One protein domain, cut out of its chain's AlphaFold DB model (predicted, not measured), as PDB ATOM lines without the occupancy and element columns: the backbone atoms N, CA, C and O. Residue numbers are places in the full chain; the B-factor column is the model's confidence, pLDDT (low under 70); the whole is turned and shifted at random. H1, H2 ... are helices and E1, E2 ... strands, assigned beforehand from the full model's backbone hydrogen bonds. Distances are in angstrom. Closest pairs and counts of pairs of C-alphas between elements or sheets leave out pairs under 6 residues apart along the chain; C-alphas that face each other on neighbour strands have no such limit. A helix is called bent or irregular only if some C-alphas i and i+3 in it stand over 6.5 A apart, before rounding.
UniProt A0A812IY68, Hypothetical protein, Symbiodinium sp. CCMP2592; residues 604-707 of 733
ATOM      1  N   PHE A 604      23.436  34.162 -12.654       51.59
ATOM      2  CA  PHE A 604      24.692  33.589 -12.180       51.59
ATOM      3  C   PHE A 604      24.644  32.063 -12.355       51.59
ATOM      4  O   PHE A 604      24.100  31.343 -11.515       51.59
ATOM      5  N   GLY A 605      25.170  31.576 -13.482       50.09
ATOM      6  CA  GLY A 605      25.247  30.142 -13.800       50.09
ATOM      7  C   GLY A 605      26.561  29.468 -13.383       50.09
ATOM      8  O   GLY A 605      26.689  28.255 -13.507       50.09
ATOM      9  N   ALA A 606      27.551  30.240 -12.925       66.56
ATOM     10  CA  ALA A 606      28.872  29.747 -12.548       66.56
ATOM     11  C   ALA A 606      29.574  30.709 -11.569       66.56
ATOM     12  O   ALA A 606      29.175  31.865 -11.412       66.56
ATOM     13  N   TYR A 607      30.639  30.222 -10.929       81.38
ATOM     14  CA  TYR A 607      31.380  30.924  -9.880       81.38
ATOM     15  C   TYR A 607      32.882  30.704 -10.043       81.38
ATOM     16  O   TYR A 607      33.293  29.649 -10.528       81.38
ATOM     17  N   ASP A 608      33.684  31.651  -9.566       87.00
ATOM     18  CA  ASP A 608      35.103  31.418  -9.287       87.00
ATOM     19  C   ASP A 608      35.307  31.278  -7.778       87.00
ATOM     20  O   ASP A 608      34.806  32.094  -7.002       87.00
ATOM     21  N   ALA A 609      36.030  30.239  -7.363       89.31
ATOM     22  CA  ALA A 609      36.332  29.967  -5.962       89.31
ATOM     23  C   ALA A 609      37.762  30.417  -5.634       89.31
ATOM     24  O   ALA A 609      38.691  30.033  -6.336       89.31
ATOM     25  N   TRP A 610      37.964  31.197  -4.577       90.19
ATOM     26  CA  TRP A 610      39.269  31.754  -4.205       90.19
ATOM     27  C   TRP A 610      39.544  31.549  -2.718       90.19
ATOM     28  O   TRP A 610      38.704  31.902  -1.892       90.19
ATOM     29  N   ALA A 611      40.712  31.010  -2.368       88.94
ATOM     30  CA  ALA A 611      41.114  30.846  -0.973       88.94
ATOM     31  C   ALA A 611      41.791  32.115  -0.433       88.94
ATOM     32  O   ALA A 611      42.681  32.690  -1.065       88.94
ATOM     33  N   VAL A 612      41.373  32.554   0.752       87.44
ATOM     34  CA  VAL A 612      41.864  33.770   1.409       87.44
ATOM     35  C   VAL A 612      42.222  33.490   2.874       87.44
ATOM     36  O   VAL A 612      41.675  32.553   3.469       87.44
ATOM     37  N   PRO A 613      43.143  34.267   3.475       80.38
ATOM     38  CA  PRO A 613      43.470  34.136   4.889       80.38
ATOM     39  C   PRO A 613      42.291  34.437   5.817       80.38
ATOM     40  O   PRO A 613      41.348  35.161   5.486       80.38
ATOM     41  N   LEU A 614      42.378  33.884   7.024       77.44
ATOM     42  CA  LEU A 614      41.386  34.052   8.080       77.44
ATOM     43  C   LEU A 614      41.358  35.501   8.606       77.44
ATOM     44  O   LEU A 614      42.310  36.264   8.472       77.44
ATOM     45  N   GLY A 615      40.235  35.892   9.215       66.81
ATOM     46  CA  GLY A 615      40.032  37.243   9.761       66.81
ATOM     47  C   GLY A 615      39.588  38.308   8.749       66.81
ATOM     48  O   GLY A 615      39.210  39.404   9.159       66.81
ATOM     49  N   LEU A 616      39.550  38.000   7.449       71.69
ATOM     50  CA  LEU A 616      38.985  38.887   6.427       71.69
ATOM     51  C   LEU A 616      37.454  38.984   6.559       71.69
ATOM     52  O   LEU A 616      36.712  38.161   6.026       71.69
ATOM     53  N   THR A 617      36.965  40.020   7.245       64.44
ATOM     54  CA  THR A 617      35.525  40.258   7.481       64.44
ATOM     55  C   THR A 617      34.724  40.561   6.207       64.44
ATOM     56  O   THR A 617      33.516  40.331   6.160       64.44
ATOM     57  N   ALA A 618      35.394  41.024   5.149       71.19
ATOM     58  CA  ALA A 618      34.842  41.262   3.815       71.19
ATOM     59  C   ALA A 618      35.461  40.309   2.769       71.19
ATOM     60  O   ALA A 618      36.217  39.396   3.101       71.19
ATOM     61  N   CYS A 619      35.114  40.472   1.491       77.50
ATOM     62  CA  CYS A 619      35.890  39.903   0.382       77.50
ATOM     63  C   CYS A 619      37.007  40.904   0.010       77.50
ATOM     64  O   CYS A 619      36.728  42.107   0.043       77.50
ATOM     65  N   PRO A 620      38.243  40.473  -0.321       82.69
ATOM     66  CA  PRO A 620      39.330  41.388  -0.674       82.69
ATOM     67  C   PRO A 620      38.937  42.389  -1.778       82.69
ATOM     68  O   PRO A 620      38.520  41.962  -2.858       82.69
ATOM     69  N   PRO A 621      39.100  43.712  -1.569       83.12
ATOM     70  CA  PRO A 621      38.715  44.713  -2.567       83.12
ATOM     71  C   PRO A 621      39.449  44.572  -3.905       83.12
ATOM     72  O   PRO A 621      38.853  44.824  -4.947       83.12
ATOM     73  N   ALA A 622      40.712  44.129  -3.888       83.31
ATOM     74  CA  ALA A 622      41.479  43.809  -5.094       83.31
ATOM     75  C   ALA A 622      40.816  42.688  -5.913       83.31
ATOM     76  O   ALA A 622      40.648  42.826  -7.121       83.31
ATOM     77  N   LEU A 623      40.347  41.633  -5.238       86.12
ATOM     78  CA  LEU A 623      39.667  40.514  -5.880       86.12
ATOM     79  C   LEU A 623      38.315  40.941  -6.462       86.12
ATOM     80  O   LEU A 623      38.054  40.672  -7.627       86.12
ATOM     81  N   LEU A 624      37.489  41.688  -5.720       85.06
ATOM     82  CA  LEU A 624      36.229  42.217  -6.267       85.06
ATOM     83  C   LEU A 624      36.435  43.209  -7.425       85.06
ATOM     84  O   LEU A 624      35.596  43.268  -8.318       85.06
ATOM     85  N   LYS A 625      37.542  43.966  -7.440       86.25
ATOM     86  CA  LYS A 625      37.904  44.884  -8.536       86.25
ATOM     87  C   LYS A 625      38.240  44.147  -9.841       86.25
ATOM     88  O   LYS A 625      38.102  44.740 -10.907       86.25
ATOM     89  N   ALA A 626      38.659  42.883  -9.765       86.06
ATOM     90  CA  ALA A 626      38.935  42.050 -10.933       86.06
ATOM     91  C   ALA A 626      37.647  41.590 -11.658       86.06
ATOM     92  O   ALA A 626      37.685  41.292 -12.850       86.06
ATOM     93  N   TYR A 627      36.500  41.566 -10.964       86.25
ATOM     94  CA  TYR A 627      35.207  41.132 -11.508       86.25
ATOM     95  C   TYR A 627      34.332  42.299 -12.017       86.25
ATOM     96  O   TYR A 627      34.513  43.452 -11.615       86.25
ATOM     97  N   PRO A 628      33.325  42.024 -12.876       81.50
ATOM     98  CA  PRO A 628      32.364  43.028 -13.327       81.50
ATOM     99  C   PRO A 628      31.636  43.744 -12.178       81.50
ATOM    100  O   PRO A 628      31.253  43.142 -11.173       81.50
ATOM    101  N   LYS A 629      31.377  45.045 -12.356       77.81
ATOM    102  CA  LYS A 629      30.713  45.899 -11.357       77.81
ATOM    103  C   LYS A 629      29.337  45.342 -10.964       77.81
ATOM    104  O   LYS A 629      28.381  45.456 -11.725       77.81
ATOM    105  N   GLY A 630      29.241  44.831  -9.739       73.00
ATOM    106  CA  GLY A 630      28.053  44.165  -9.190       73.00
ATOM    107  C   GLY A 630      28.377  42.812  -8.553       73.00
ATOM    108  O   GLY A 630      27.640  42.381  -7.667       73.00
ATOM    109  N   ALA A 631      29.499  42.203  -8.952       78.00
ATOM    110  CA  ALA A 631      29.994  40.951  -8.395       78.00
ATOM    111  C   ALA A 631      30.368  41.051  -6.904       78.00
ATOM    112  O   ALA A 631      30.681  42.125  -6.374       78.00
ATOM    113  N   ARG A 632      30.306  39.910  -6.218       81.19
ATOM    114  CA  ARG A 632      30.360  39.775  -4.755       81.19
ATOM    115  C   ARG A 632      30.664  38.329  -4.358       81.19
ATOM    116  O   ARG A 632      30.354  37.388  -5.079       81.19
ATOM    117  N   ALA A 633      31.182  38.134  -3.147       81.44
ATOM    118  CA  ALA A 633      31.208  36.802  -2.547       81.44
ATOM    119  C   ALA A 633      29.772  36.353  -2.206       81.44
ATOM    120  O   ALA A 633      29.102  36.991  -1.389       81.44
ATOM    121  N   VAL A 634      29.305  35.267  -2.828       76.81
ATOM    122  CA  VAL A 634      27.972  34.673  -2.602       76.81
ATOM    123  C   VAL A 634      27.996  33.502  -1.619       76.81
ATOM    124  O   VAL A 634      26.997  33.263  -0.943       76.81
ATOM    125  N   ARG A 635      29.137  32.811  -1.501       80.00
ATOM    126  CA  ARG A 635      29.368  31.681  -0.587       80.00
ATOM    127  C   ARG A 635      30.718  31.848   0.112       80.00
ATOM    128  O   ARG A 635      31.650  32.380  -0.497       80.00
ATOM    129  N   ARG A 636      30.837  31.388   1.360       85.31
ATOM    130  CA  ARG A 636      32.095  31.356   2.126       85.31
ATOM    131  C   ARG A 636      32.179  30.050   2.911       85.31
ATOM    132  O   ARG A 636      31.235  29.748   3.632       85.31
ATOM    133  N   LYS A 637      33.273  29.294   2.803       85.06
ATOM    134  CA  LYS A 637      33.460  28.028   3.537       85.06
ATOM    135  C   LYS A 637      34.835  27.988   4.199       85.06
ATOM    136  O   LYS A 637      35.835  28.258   3.542       85.06
ATOM    137  N   LEU A 638      34.875  27.624   5.479       86.19
ATOM    138  CA  LEU A 638      36.118  27.310   6.185       86.19
ATOM    139  C   LEU A 638      36.571  25.894   5.805       86.19
ATOM    140  O   LEU A 638      35.761  24.966   5.825       86.19
ATOM    141  N   LEU A 639      37.843  25.739   5.440       82.69
ATOM    142  CA  LEU A 639      38.457  24.470   5.033       82.69
ATOM    143  C   LEU A 639      39.900  24.409   5.528       82.69
ATOM    144  O   LEU A 639      40.552  25.447   5.645       82.69
ATOM    145  N   HIS A 640      40.423  23.209   5.772       82.50
ATOM    146  CA  HIS A 640      41.851  23.060   6.045       82.50
ATOM    147  C   HIS A 640      42.695  23.331   4.795       82.50
ATOM    148  O   HIS A 640      42.227  23.116   3.676       82.50
ATOM    149  N   TRP A 641      43.942  23.778   4.963       77.50
ATOM    150  CA  TRP A 641      44.811  24.110   3.822       77.50
ATOM    151  C   TRP A 641      45.046  22.911   2.881       77.50
ATOM    152  O   TRP A 641      44.955  23.055   1.666       77.50
ATOM    153  N   GLY A 642      45.214  21.698   3.424       75.88
ATOM    154  CA  GLY A 642      45.291  20.461   2.625       75.88
ATOM    155  C   GLY A 642      43.977  20.043   1.941       75.88
ATOM    156  O   GLY A 642      43.975  19.170   1.083       75.88
ATOM    157  N   GLN A 643      42.839  20.661   2.274       78.81
ATOM    158  CA  GLN A 643      41.532  20.337   1.682       78.81
ATOM    159  C   GLN A 643      41.201  21.182   0.440       78.81
ATOM    160  O   GLN A 643      40.114  21.023  -0.127       78.81
ATOM    161  N   ILE A 644      42.100  22.073   0.008       82.19
ATOM    162  CA  ILE A 644      41.914  22.915  -1.180       82.19
ATOM    163  C   ILE A 644      42.969  22.635  -2.258       82.19
ATOM    164  O   ILE A 644      44.098  22.253  -1.960       82.19
ATOM    165  N   ARG A 645      42.630  22.869  -3.531       82.69
ATOM    166  CA  ARG A 645      43.597  22.775  -4.639       82.69
ATOM    167  C   ARG A 645      43.350  23.823  -5.715       82.69
ATOM    168  O   ARG A 645      42.265  23.864  -6.290       82.69
ATOM    169  N   ALA A 646      44.360  24.638  -6.016       83.69
ATOM    170  CA  ALA A 646      44.337  25.556  -7.153       83.69
ATOM    171  C   ALA A 646      44.496  24.759  -8.460       83.69
ATOM    172  O   ALA A 646      45.600  24.348  -8.809       83.69
ATOM    173  N   CYS A 647      43.372  24.451  -9.109       81.69
ATOM    174  CA  CYS A 647      43.317  23.649 -10.339       81.69
ATOM    175  C   CYS A 647      42.120  23.980 -11.251       81.69
ATOM    176  O   CYS A 647      41.852  23.262 -12.214       81.69
ATOM    177  N   VAL A 648      41.368  25.042 -10.945       81.50
ATOM    178  CA  VAL A 648      40.290  25.563 -11.798       81.50
ATOM    179  C   VAL A 648      40.829  26.787 -12.524       81.50
ATOM    180  O   VAL A 648      41.373  27.676 -11.880       81.50
ATOM    181  N   LEU A 649      40.659  26.889 -13.840       83.19
ATOM    182  CA  LEU A 649      40.980  28.139 -14.531       83.19
ATOM    183  C   LEU A 649      40.017  29.252 -14.058       83.19
ATOM    184  O   LEU A 649      38.800  29.025 -14.055       83.19
ATOM    185  N   PRO A 650      40.519  30.433 -13.645       84.12
ATOM    186  CA  PRO A 650      39.682  31.609 -13.418       84.12
ATOM    187  C   PRO A 650      38.844  31.950 -14.658       84.12
ATOM    188  O   PRO A 650      39.268  31.709 -15.786       84.12
ATOM    189  N   SER A 651      37.675  32.566 -14.470       81.19
ATOM    190  CA  SER A 651      36.885  33.107 -15.593       81.19
ATOM    191  C   SER A 651      37.317  34.497 -16.061       81.19
ATOM    192  O   SER A 651      36.740  35.040 -17.002       81.19
ATOM    193  N   LEU A 652      38.310  35.076 -15.389       80.94
ATOM    194  CA  LEU A 652      38.879  36.376 -15.701       80.94
ATOM    195  C   LEU A 652      40.105  36.234 -16.602       80.94
ATOM    196  O   LEU A 652      40.890  35.299 -16.457       80.94
ATOM    197  N   ASP A 653      40.277  37.211 -17.487       83.12
ATOM    198  CA  ASP A 653      41.471  37.364 -18.315       83.12
ATOM    199  C   ASP A 653      42.728  37.487 -17.433       83.12
ATOM    200  O   ASP A 653      42.734  38.219 -16.436       83.12
ATOM    201  N   PHE A 654      43.802  36.780 -17.789       85.25
ATOM    202  CA  PHE A 654      45.035  36.764 -17.000       85.25
ATOM    203  C   PHE A 654      45.687  38.154 -16.909       85.25
ATOM    204  O   PHE A 654      46.191  38.500 -15.843       85.25
ATOM    205  N   ALA A 655      45.575  39.004 -17.935       83.62
ATOM    206  CA  ALA A 655      46.062  40.384 -17.867       83.62
ATOM    207  C   ALA A 655      45.244  41.244 -16.882       83.62
ATOM    208  O   ALA A 655      45.771  42.181 -16.273       83.62
ATOM    209  N   VAL A 656      43.960  40.921 -16.667       84.88
ATOM    210  CA  VAL A 656      43.146  41.542 -15.606       84.88
ATOM    211  C   VAL A 656      43.583  41.033 -14.234       84.88
ATOM    212  O   VAL A 656      43.718  41.841 -13.316       84.88
ATOM    213  N   LEU A 657      43.862  39.734 -14.077       85.06
ATOM    214  CA  LEU A 657      44.369  39.174 -12.817       85.06
ATOM    215  C   LEU A 657      45.720  39.795 -12.427       85.06
ATOM    216  O   LEU A 657      45.837  40.350 -11.336       85.06
ATOM    217  N   GLU A 658      46.699  39.802 -13.334       85.19
ATOM    218  CA  GLU A 658      48.022  40.402 -13.111       85.19
ATOM    219  C   GLU A 658      47.927  41.885 -12.718       85.19
ATOM    220  O   GLU A 658      48.541  42.313 -11.739       85.19
ATOM    221  N   SER A 659      47.104  42.668 -13.426       84.38
ATOM    222  CA  SER A 659      46.969  44.115 -13.195       84.38
ATOM    223  C   SER A 659      46.072  44.514 -12.010       84.38
ATOM    224  O   SER A 659      46.047  45.692 -11.637       84.38
ATOM    225  N   THR A 660      45.335  43.577 -11.397       84.19
ATOM    226  CA  THR A 660      44.427  43.869 -10.264       84.19
ATOM    227  C   THR A 660      44.761  43.141  -8.966       84.19
ATOM    228  O   THR A 660      44.553  43.725  -7.901       84.19
ATOM    229  N   LEU A 661      45.290  41.917  -9.036       81.25
ATOM    230  CA  LEU A 661      45.696  41.119  -7.874       81.25
ATOM    231  C   LEU A 661      47.177  41.318  -7.519       81.25
ATOM    232  O   LEU A 661      47.527  41.320  -6.337       81.25
ATOM    233  N   GLY A 662      48.030  41.528  -8.527       74.50
ATOM    234  CA  GLY A 662      49.475  41.679  -8.362       74.50
ATOM    235  C   GLY A 662      50.183  40.402  -7.889       74.50
ATOM    236  O   GLY A 662      49.627  39.307  -7.914       74.50
ATOM    237  N   SER A 663      51.426  40.558  -7.426       73.19
ATOM    238  CA  SER A 663      52.313  39.471  -6.971       73.19
ATOM    239  C   SER A 663      51.790  38.650  -5.791       73.19
ATOM    240  O   SER A 663      52.289  37.557  -5.537       73.19
ATOM    241  N   ASN A 664      50.814  39.184  -5.059       79.69
ATOM    242  CA  ASN A 664      50.399  38.704  -3.744       79.69
ATOM    243  C   ASN A 664      49.277  37.649  -3.846       79.69
ATOM    244  O   ASN A 664      48.601  37.341  -2.859       79.69
ATOM    245  N   TRP A 665      49.050  37.117  -5.051       86.25
ATOM    246  CA  TRP A 665      48.091  36.068  -5.382       86.25
ATOM    247  C   TRP A 665      48.724  35.061  -6.342       86.25
ATOM    248  O   TRP A 665      49.562  35.404  -7.170       86.25
ATOM    249  N   LYS A 666      48.285  33.805  -6.249       85.44
ATOM    250  CA  LYS A 666      48.663  32.707  -7.145       85.44
ATOM    251  C   LYS A 666      47.393  32.040  -7.654       85.44
ATOM    252  O   LYS A 666      46.519  31.702  -6.858       85.44
ATOM    253  N   TRP A 667      47.278  31.850  -8.962       86.38
ATOM    254  CA  TRP A 667      46.112  31.237  -9.604       86.38
ATOM    255  C   TRP A 667      46.510  30.075 -10.514       86.38
ATOM    256  O   TRP A 667      47.673  29.922 -10.886       86.38
ATOM    257  N   SER A 668      45.533  29.232 -10.847       82.50
ATOM    258  CA  SER A 668      45.719  28.136 -11.797       82.50
ATOM    259  C   SER A 668      45.937  28.702 -13.197       82.50
ATOM    260  O   SER A 668      45.069  29.410 -13.707       82.50
ATOM    261  N   MET A 669      47.068  28.373 -13.822       76.94
ATOM    262  CA  MET A 669      47.313  28.681 -15.241       76.94
ATOM    263  C   MET A 669      46.992  27.500 -16.167       76.94
ATOM    264  O   MET A 669      46.679  27.720 -17.331       76.94
ATOM    265  N   ASP A 670      46.956  26.279 -15.626       64.06
ATOM    266  CA  ASP A 670      46.490  25.064 -16.300       64.06
ATOM    267  C   ASP A 670      45.274  24.464 -15.578       64.06
ATOM    268  O   ASP A 670      45.131  24.578 -14.358       64.06
ATOM    269  N   SER A 671      44.405  23.782 -16.327       60.28
ATOM    270  CA  SER A 671      43.290  22.974 -15.800       60.28
ATOM    271  C   SER A 671      43.715  21.562 -15.361       60.28
ATOM    272  O   SER A 671      42.967  20.868 -14.668       60.28
ATOM    273  N   HIS A 672      44.910  21.122 -15.763       58.53
ATOM    274  CA  HIS A 672      45.436  19.777 -15.533       58.53
ATOM    275  C   HIS A 672      46.446  19.755 -14.380       58.53
ATOM    276  O   HIS A 672      47.649  19.607 -14.582       58.53
ATOM    277  N   ALA A 673      45.956  19.868 -13.146       58.38
ATOM    278  CA  ALA A 673      46.782  19.559 -11.980       58.38
ATOM    279  C   ALA A 673      47.096  18.043 -11.928       58.38
ATOM    280  O   ALA A 673      46.218  17.244 -12.271       58.38
ATOM    281  N   PRO A 674      48.304  17.627 -11.490       56.75
ATOM    282  CA  PRO A 674      48.738  16.226 -11.534       56.75
ATOM    283  C   PRO A 674      47.812  15.287 -10.738       56.75
ATOM    284  O   PRO A 674      47.092  15.763  -9.849       56.75
ATOM    285  N   PRO A 675      47.815  13.968 -11.015       55.91
ATOM    286  CA  PRO A 675      47.069  13.003 -10.207       55.91
ATOM    287  C   PRO A 675      47.435  13.134  -8.722       55.91
ATOM    288  O   PRO A 675      48.526  13.575  -8.369       55.91
ATOM    289  N   LEU A 676      46.469  12.819  -7.867       56.62
ATOM    290  CA  LEU A 676      46.606  12.889  -6.415       56.62
ATOM    291  C   LEU A 676      47.173  11.566  -5.901       56.62
ATOM    292  O   LEU A 676      46.913  10.521  -6.501       56.62
ATOM    293  N   GLU A 677      47.914  11.608  -4.797       54.09
ATOM    294  CA  GLU A 677      48.354  10.389  -4.118       54.09
ATOM    295  C   GLU A 677      47.162   9.678  -3.455       54.09
ATOM    296  O   GLU A 677      46.117  10.280  -3.179       54.09
ATOM    297  N   GLU A 678      47.282   8.364  -3.263       42.81
ATOM    298  CA  GLU A 678      46.155   7.492  -2.923       42.81
ATOM    299  C   GLU A 678      45.698   7.688  -1.464       42.81
ATOM    300  O   GLU A 678      46.169   7.043  -0.532       42.81
ATOM    301  N   GLY A 679      44.776   8.636  -1.286       53.50
ATOM    302  CA  GLY A 679      44.212   9.056  -0.000       53.50
ATOM    303  C   GLY A 679      43.962  10.565   0.086       53.50
ATOM    304  O   GLY A 679      43.066  10.997   0.811       53.50
ATOM    305  N   ASP A 680      44.686  11.368  -0.698       51.28
ATOM    306  CA  ASP A 680      44.736  12.829  -0.550       51.28
ATOM    307  C   ASP A 680      43.783  13.552  -1.524       51.28
ATOM    308  O   ASP A 680      44.196  14.255  -2.447       51.28
ATOM    309  N   GLN A 681      42.467  13.333  -1.381       55.47
ATOM    310  CA  GLN A 681      41.471  14.019  -2.220       55.47
ATOM    311  C   GLN A 681      41.055  15.388  -1.643       55.47
ATOM    312  O   GLN A 681      40.376  15.440  -0.614       55.47
ATOM    313  N   PRO A 682      41.374  16.516  -2.317       58.38
ATOM    314  CA  PRO A 682      41.033  17.847  -1.839       58.38
ATOM    315  C   PRO A 682      39.533  18.096  -2.005       58.38
ATOM    316  O   PRO A 682      38.978  18.026  -3.105       58.38
ATOM    317  N   ILE A 683      38.885  18.451  -0.898       69.44
ATOM    318  CA  ILE A 683      37.436  18.672  -0.794       69.44
ATOM    319  C   ILE A 683      36.968  19.851  -1.672       69.44
ATOM    320  O   ILE A 683      35.797  19.912  -2.054       69.44
ATOM    321  N   CYS A 684      37.850  20.797  -2.016       81.25
ATOM    322  CA  CYS A 684      37.502  21.952  -2.842       81.25
ATOM    323  C   CYS A 684      38.562  22.294  -3.901       81.25
ATOM    324  O   CYS A 684      39.730  22.532  -3.600       81.25
ATOM    325  N   LYS A 685      38.126  22.395  -5.161       84.88
ATOM    326  CA  LYS A 685      38.930  22.935  -6.263       84.88
ATOM    327  C   LYS A 685      38.711  24.450  -6.350       84.88
ATOM    328  O   LYS A 685      37.566  24.895  -6.402       84.88
ATOM    329  N   VAL A 686      39.794  25.222  -6.379       87.75
ATOM    330  CA  VAL A 686      39.789  26.694  -6.418       87.75
ATOM    331  C   VAL A 686      40.513  27.237  -7.654       87.75
ATOM    332  O   VAL A 686      41.316  26.545  -8.283       87.75
ATOM    333  N   CYS A 687      40.213  28.487  -7.991       89.25
ATOM    334  CA  CYS A 687      40.846  29.277  -9.042       89.25
ATOM    335  C   CYS A 687      42.218  29.811  -8.622       89.25
ATOM    336  O   CYS A 687      43.131  29.889  -9.439       89.25
ATOM    337  N   GLY A 688      42.384  30.136  -7.339       89.00
ATOM    338  CA  GLY A 688      43.640  30.629  -6.787       89.00
ATOM    339  C   GLY A 688      43.560  30.951  -5.299       89.00
ATOM    340  O   GLY A 688      42.537  30.719  -4.648       89.00
ATOM    341  N   PHE A 689      44.657  31.487  -4.770       88.12
ATOM    342  CA  PHE A 689      44.832  31.843  -3.368       88.12
ATOM    343  C   PHE A 689      45.735  33.070  -3.188       88.12
ATOM    344  O   PHE A 689      46.581  33.361  -4.032       88.12
ATOM    345  N   MET A 690      45.570  33.787  -2.077       85.31
ATOM    346  CA  MET A 690      46.436  34.911  -1.700       85.31
ATOM    347  C   MET A 690      47.762  34.388  -1.113       85.31
ATOM    348  O   MET A 690      47.734  33.545  -0.225       85.31
ATOM    349  N   SER A 691      48.926  34.819  -1.610       68.75
ATOM    350  CA  SER A 691      50.221  34.172  -1.312       68.75
ATOM    351  C   SER A 691      50.938  34.651  -0.054       68.75
ATOM    352  O   SER A 691      51.811  33.945   0.443       68.75
ATOM    353  N   ASP A 692      50.616  35.851   0.419       57.47
ATOM    354  CA  ASP A 692      51.439  36.574   1.402       57.47
ATOM    355  C   ASP A 692      51.061  36.267   2.852       57.47
ATOM    356  O   ASP A 692      51.759  36.646   3.791       57.47
ATOM    357  N   SER A 693      49.957  35.551   3.041       53.62
ATOM    358  CA  SER A 693      49.628  34.912   4.300       53.62
ATOM    359  C   SER A 693      50.276  33.537   4.374       53.62
ATOM    360  O   SER A 693      49.967  32.662   3.564       53.62
ATOM    361  N   THR A 694      51.049  33.295   5.433       53.91
ATOM    362  CA  THR A 694      51.083  31.957   6.024       53.91
ATOM    363  C   THR A 694      49.649  31.602   6.398       53.91
ATOM    364  O   THR A 694      49.098  32.162   7.349       53.91
ATOM    365  N   PHE A 695      49.016  30.729   5.618       54.81
ATOM    366  CA  PHE A 695      47.775  30.109   6.050       54.81
ATOM    367  C   PHE A 695      48.079  29.326   7.328       54.81
ATOM    368  O   PHE A 695      49.088  28.626   7.410       54.81
ATOM    369  N   GLU A 696      47.219  29.484   8.330       59.22
ATOM    370  CA  GLU A 696      47.152  28.548   9.449       59.22
ATOM    371  C   GLU A 696      46.669  27.185   8.905       59.22
ATOM    372  O   GLU A 696      46.403  27.038   7.707       59.22
ATOM    373  N   ASP A 697      46.462  26.183   9.763       70.38
ATOM    374  CA  ASP A 697      45.888  24.898   9.323       70.38
ATOM    375  C   ASP A 697      44.527  25.054   8.613       70.38
ATOM    376  O   ASP A 697      44.074  24.121   7.949       70.38
ATOM    377  N   LEU A 698      43.877  26.219   8.746       79.00
ATOM    378  CA  LEU A 698      42.606  26.619   8.150       79.00
ATOM    379  C   LEU A 698      42.748  27.826   7.199       79.00
ATOM    380  O   LEU A 698      43.533  28.750   7.406       79.00
ATOM    381  N   CYS A 699      41.886  27.853   6.186       84.81
ATOM    382  CA  CYS A 699      41.678  28.947   5.241       84.81
ATOM    383  C   CYS A 699      40.173  29.192   5.028       84.81
ATOM    384  O   CYS A 699      39.333  28.390   5.455       84.81
ATOM    385  N   GLU A 700      39.808  30.283   4.350       87.31
ATOM    386  CA  GLU A 700      38.426  30.516   3.921       87.31
ATOM    387  C   GLU A 700      38.338  30.586   2.394       87.31
ATOM    388  O   GLU A 700      38.998  31.407   1.762       87.31
ATOM    389  N   VAL A 701      37.502  29.742   1.787       87.38
ATOM    390  CA  VAL A 701      37.213  29.794   0.349       87.38
ATOM    391  C   VAL A 701      35.989  30.669   0.109       87.38
ATOM    392  O   VAL A 701      34.936  30.464   0.716       87.38
ATOM    393  N   LEU A 702      36.127  31.643  -0.790       88.06
ATOM    394  CA  LEU A 702      35.076  32.550  -1.242       88.06
ATOM    395  C   LEU A 702      34.637  32.148  -2.651       88.06
ATOM    396  O   LEU A 702      35.480  32.065  -3.538       88.06
ATOM    397  N   TRP A 703      33.336  31.979  -2.891       86.50
ATOM    398  CA  TRP A 703      32.804  31.882  -4.254       86.50
ATOM    399  C   TRP A 703      32.294  33.249  -4.680       86.50
ATOM    400  O   TRP A 703      31.413  33.806  -4.018       86.50
ATOM    401  N   ILE A 704      32.831  33.774  -5.778       85.19
ATOM    402  CA  ILE A 704      32.391  35.023  -6.404       85.19
ATOM    403  C   ILE A 704      31.486  34.693  -7.587       85.19
ATOM    404  O   ILE A 704      31.750  33.754  -8.343       85.19
ATOM    405  N   ASP A 705      30.397  35.447  -7.728       79.06
ATOM    406  CA  ASP A 705      29.451  35.284  -8.824       79.06
ATOM    407  C   ASP A 705      30.042  35.736 -10.173       79.06
ATOM    408  O   ASP A 705      30.392  36.900 -10.380       79.06
ATOM    409  N   ARG A 706      30.115  34.805 -11.140       71.38
ATOM    410  CA  ARG A 706      30.393  35.161 -12.537       71.38
ATOM    411  C   ARG A 706      29.133  35.815 -13.093       71.38
ATOM    412  O   ARG A 706      28.208  35.129 -13.531       71.38
ATOM    413  N   HIS A 707      29.074  37.143 -13.031       58.50
ATOM    414  CA  HIS A 707      27.978  37.920 -13.604       58.50
ATOM    415  C   HIS A 707      27.965  37.692 -15.122       58.50
ATOM    416  O   HIS A 707      28.803  38.241 -15.836       58.50
TER     417      HIS A 707
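Overview. This is residues 604 to 707 of the 733 residues of the protein "Hypothetical protein" of Symbiodinium sp. CCMP2592 (UniProt A0A812IY68). A twisted sheet of five strands has two helices, H1 and H2, side by side on one side of it and a small second sheet, E3 and E5, on the other; a long loop, residues 668 to 683, reaches out past E3 and E5. The printed part has 104 residues, with two named helices and seven named strands in the order E1 H1 E2 E3 H2 E4 E5 E6 E7. The large sheet, E2 E7 E1 E6 E4, is mixed; the class is mixed, helices and strands, with under half of the residues in named elements. The whole is compact, radius of gyration of the C-alphas 13.2 A, spanning 42 by 30 by 28 A.

Arrangement. In the large sheet E7, residues 698 to 705, is antiparallel to E1, residues 607 to 612, and to edge strand E2, residues 633 to 640; N 610 and O 702, 2.8 A, and N 637 and O 701, 2.9 A, are within hydrogen-bond range. E6, residues 688 to 690, is parallel to E1 (N 611 and O 688, 2.9 A) and antiparallel to E4, residues 665 to 667 (N 666 and O 689, 2.8 A). E3, residues 644 to 646, and E5, residues 684 to 686, are parallel, with N 645 and O 684 at 2.9 A. H1, residues 621 to 626, only grazes the large sheet; it touches H2, residues 654 to 664, at a shallow tilt of 22 degrees, opposite ways, closest C-alphas Ala 622 and Leu 661, 5.7 A. H2 on one face of the sheet makes two layers. E1, H1 and E2 form a split strand-helix-strand unit, same-way strands with E7 between them, its crossover right-handed. Every O i to N i+4 pair is within hydrogen-bond range in H1, 5 of 7 in H2, which is irregular: C-alphas 660 and 663 are 9.6 A apart.

Along the chain. E1 begins at C-alpha 607 (31.380, 30.924, -9.880) and E7, 23.2 A long, ends at C-alpha 705 (29.451, 35.284, -8.824). E2 is 19.4 A, E1 15.7 A and H2 14.4 A long.

Size, cuts and confidence. The farthest C-alphas, Lys 629 and Glu 678, are 42.2 A apart. The printed part has no cut. The link E4 to E5 is long, 16 residues. Mean pLDDT of the printed part is 76.3; 26 residues are under 70, among them 670 to 683.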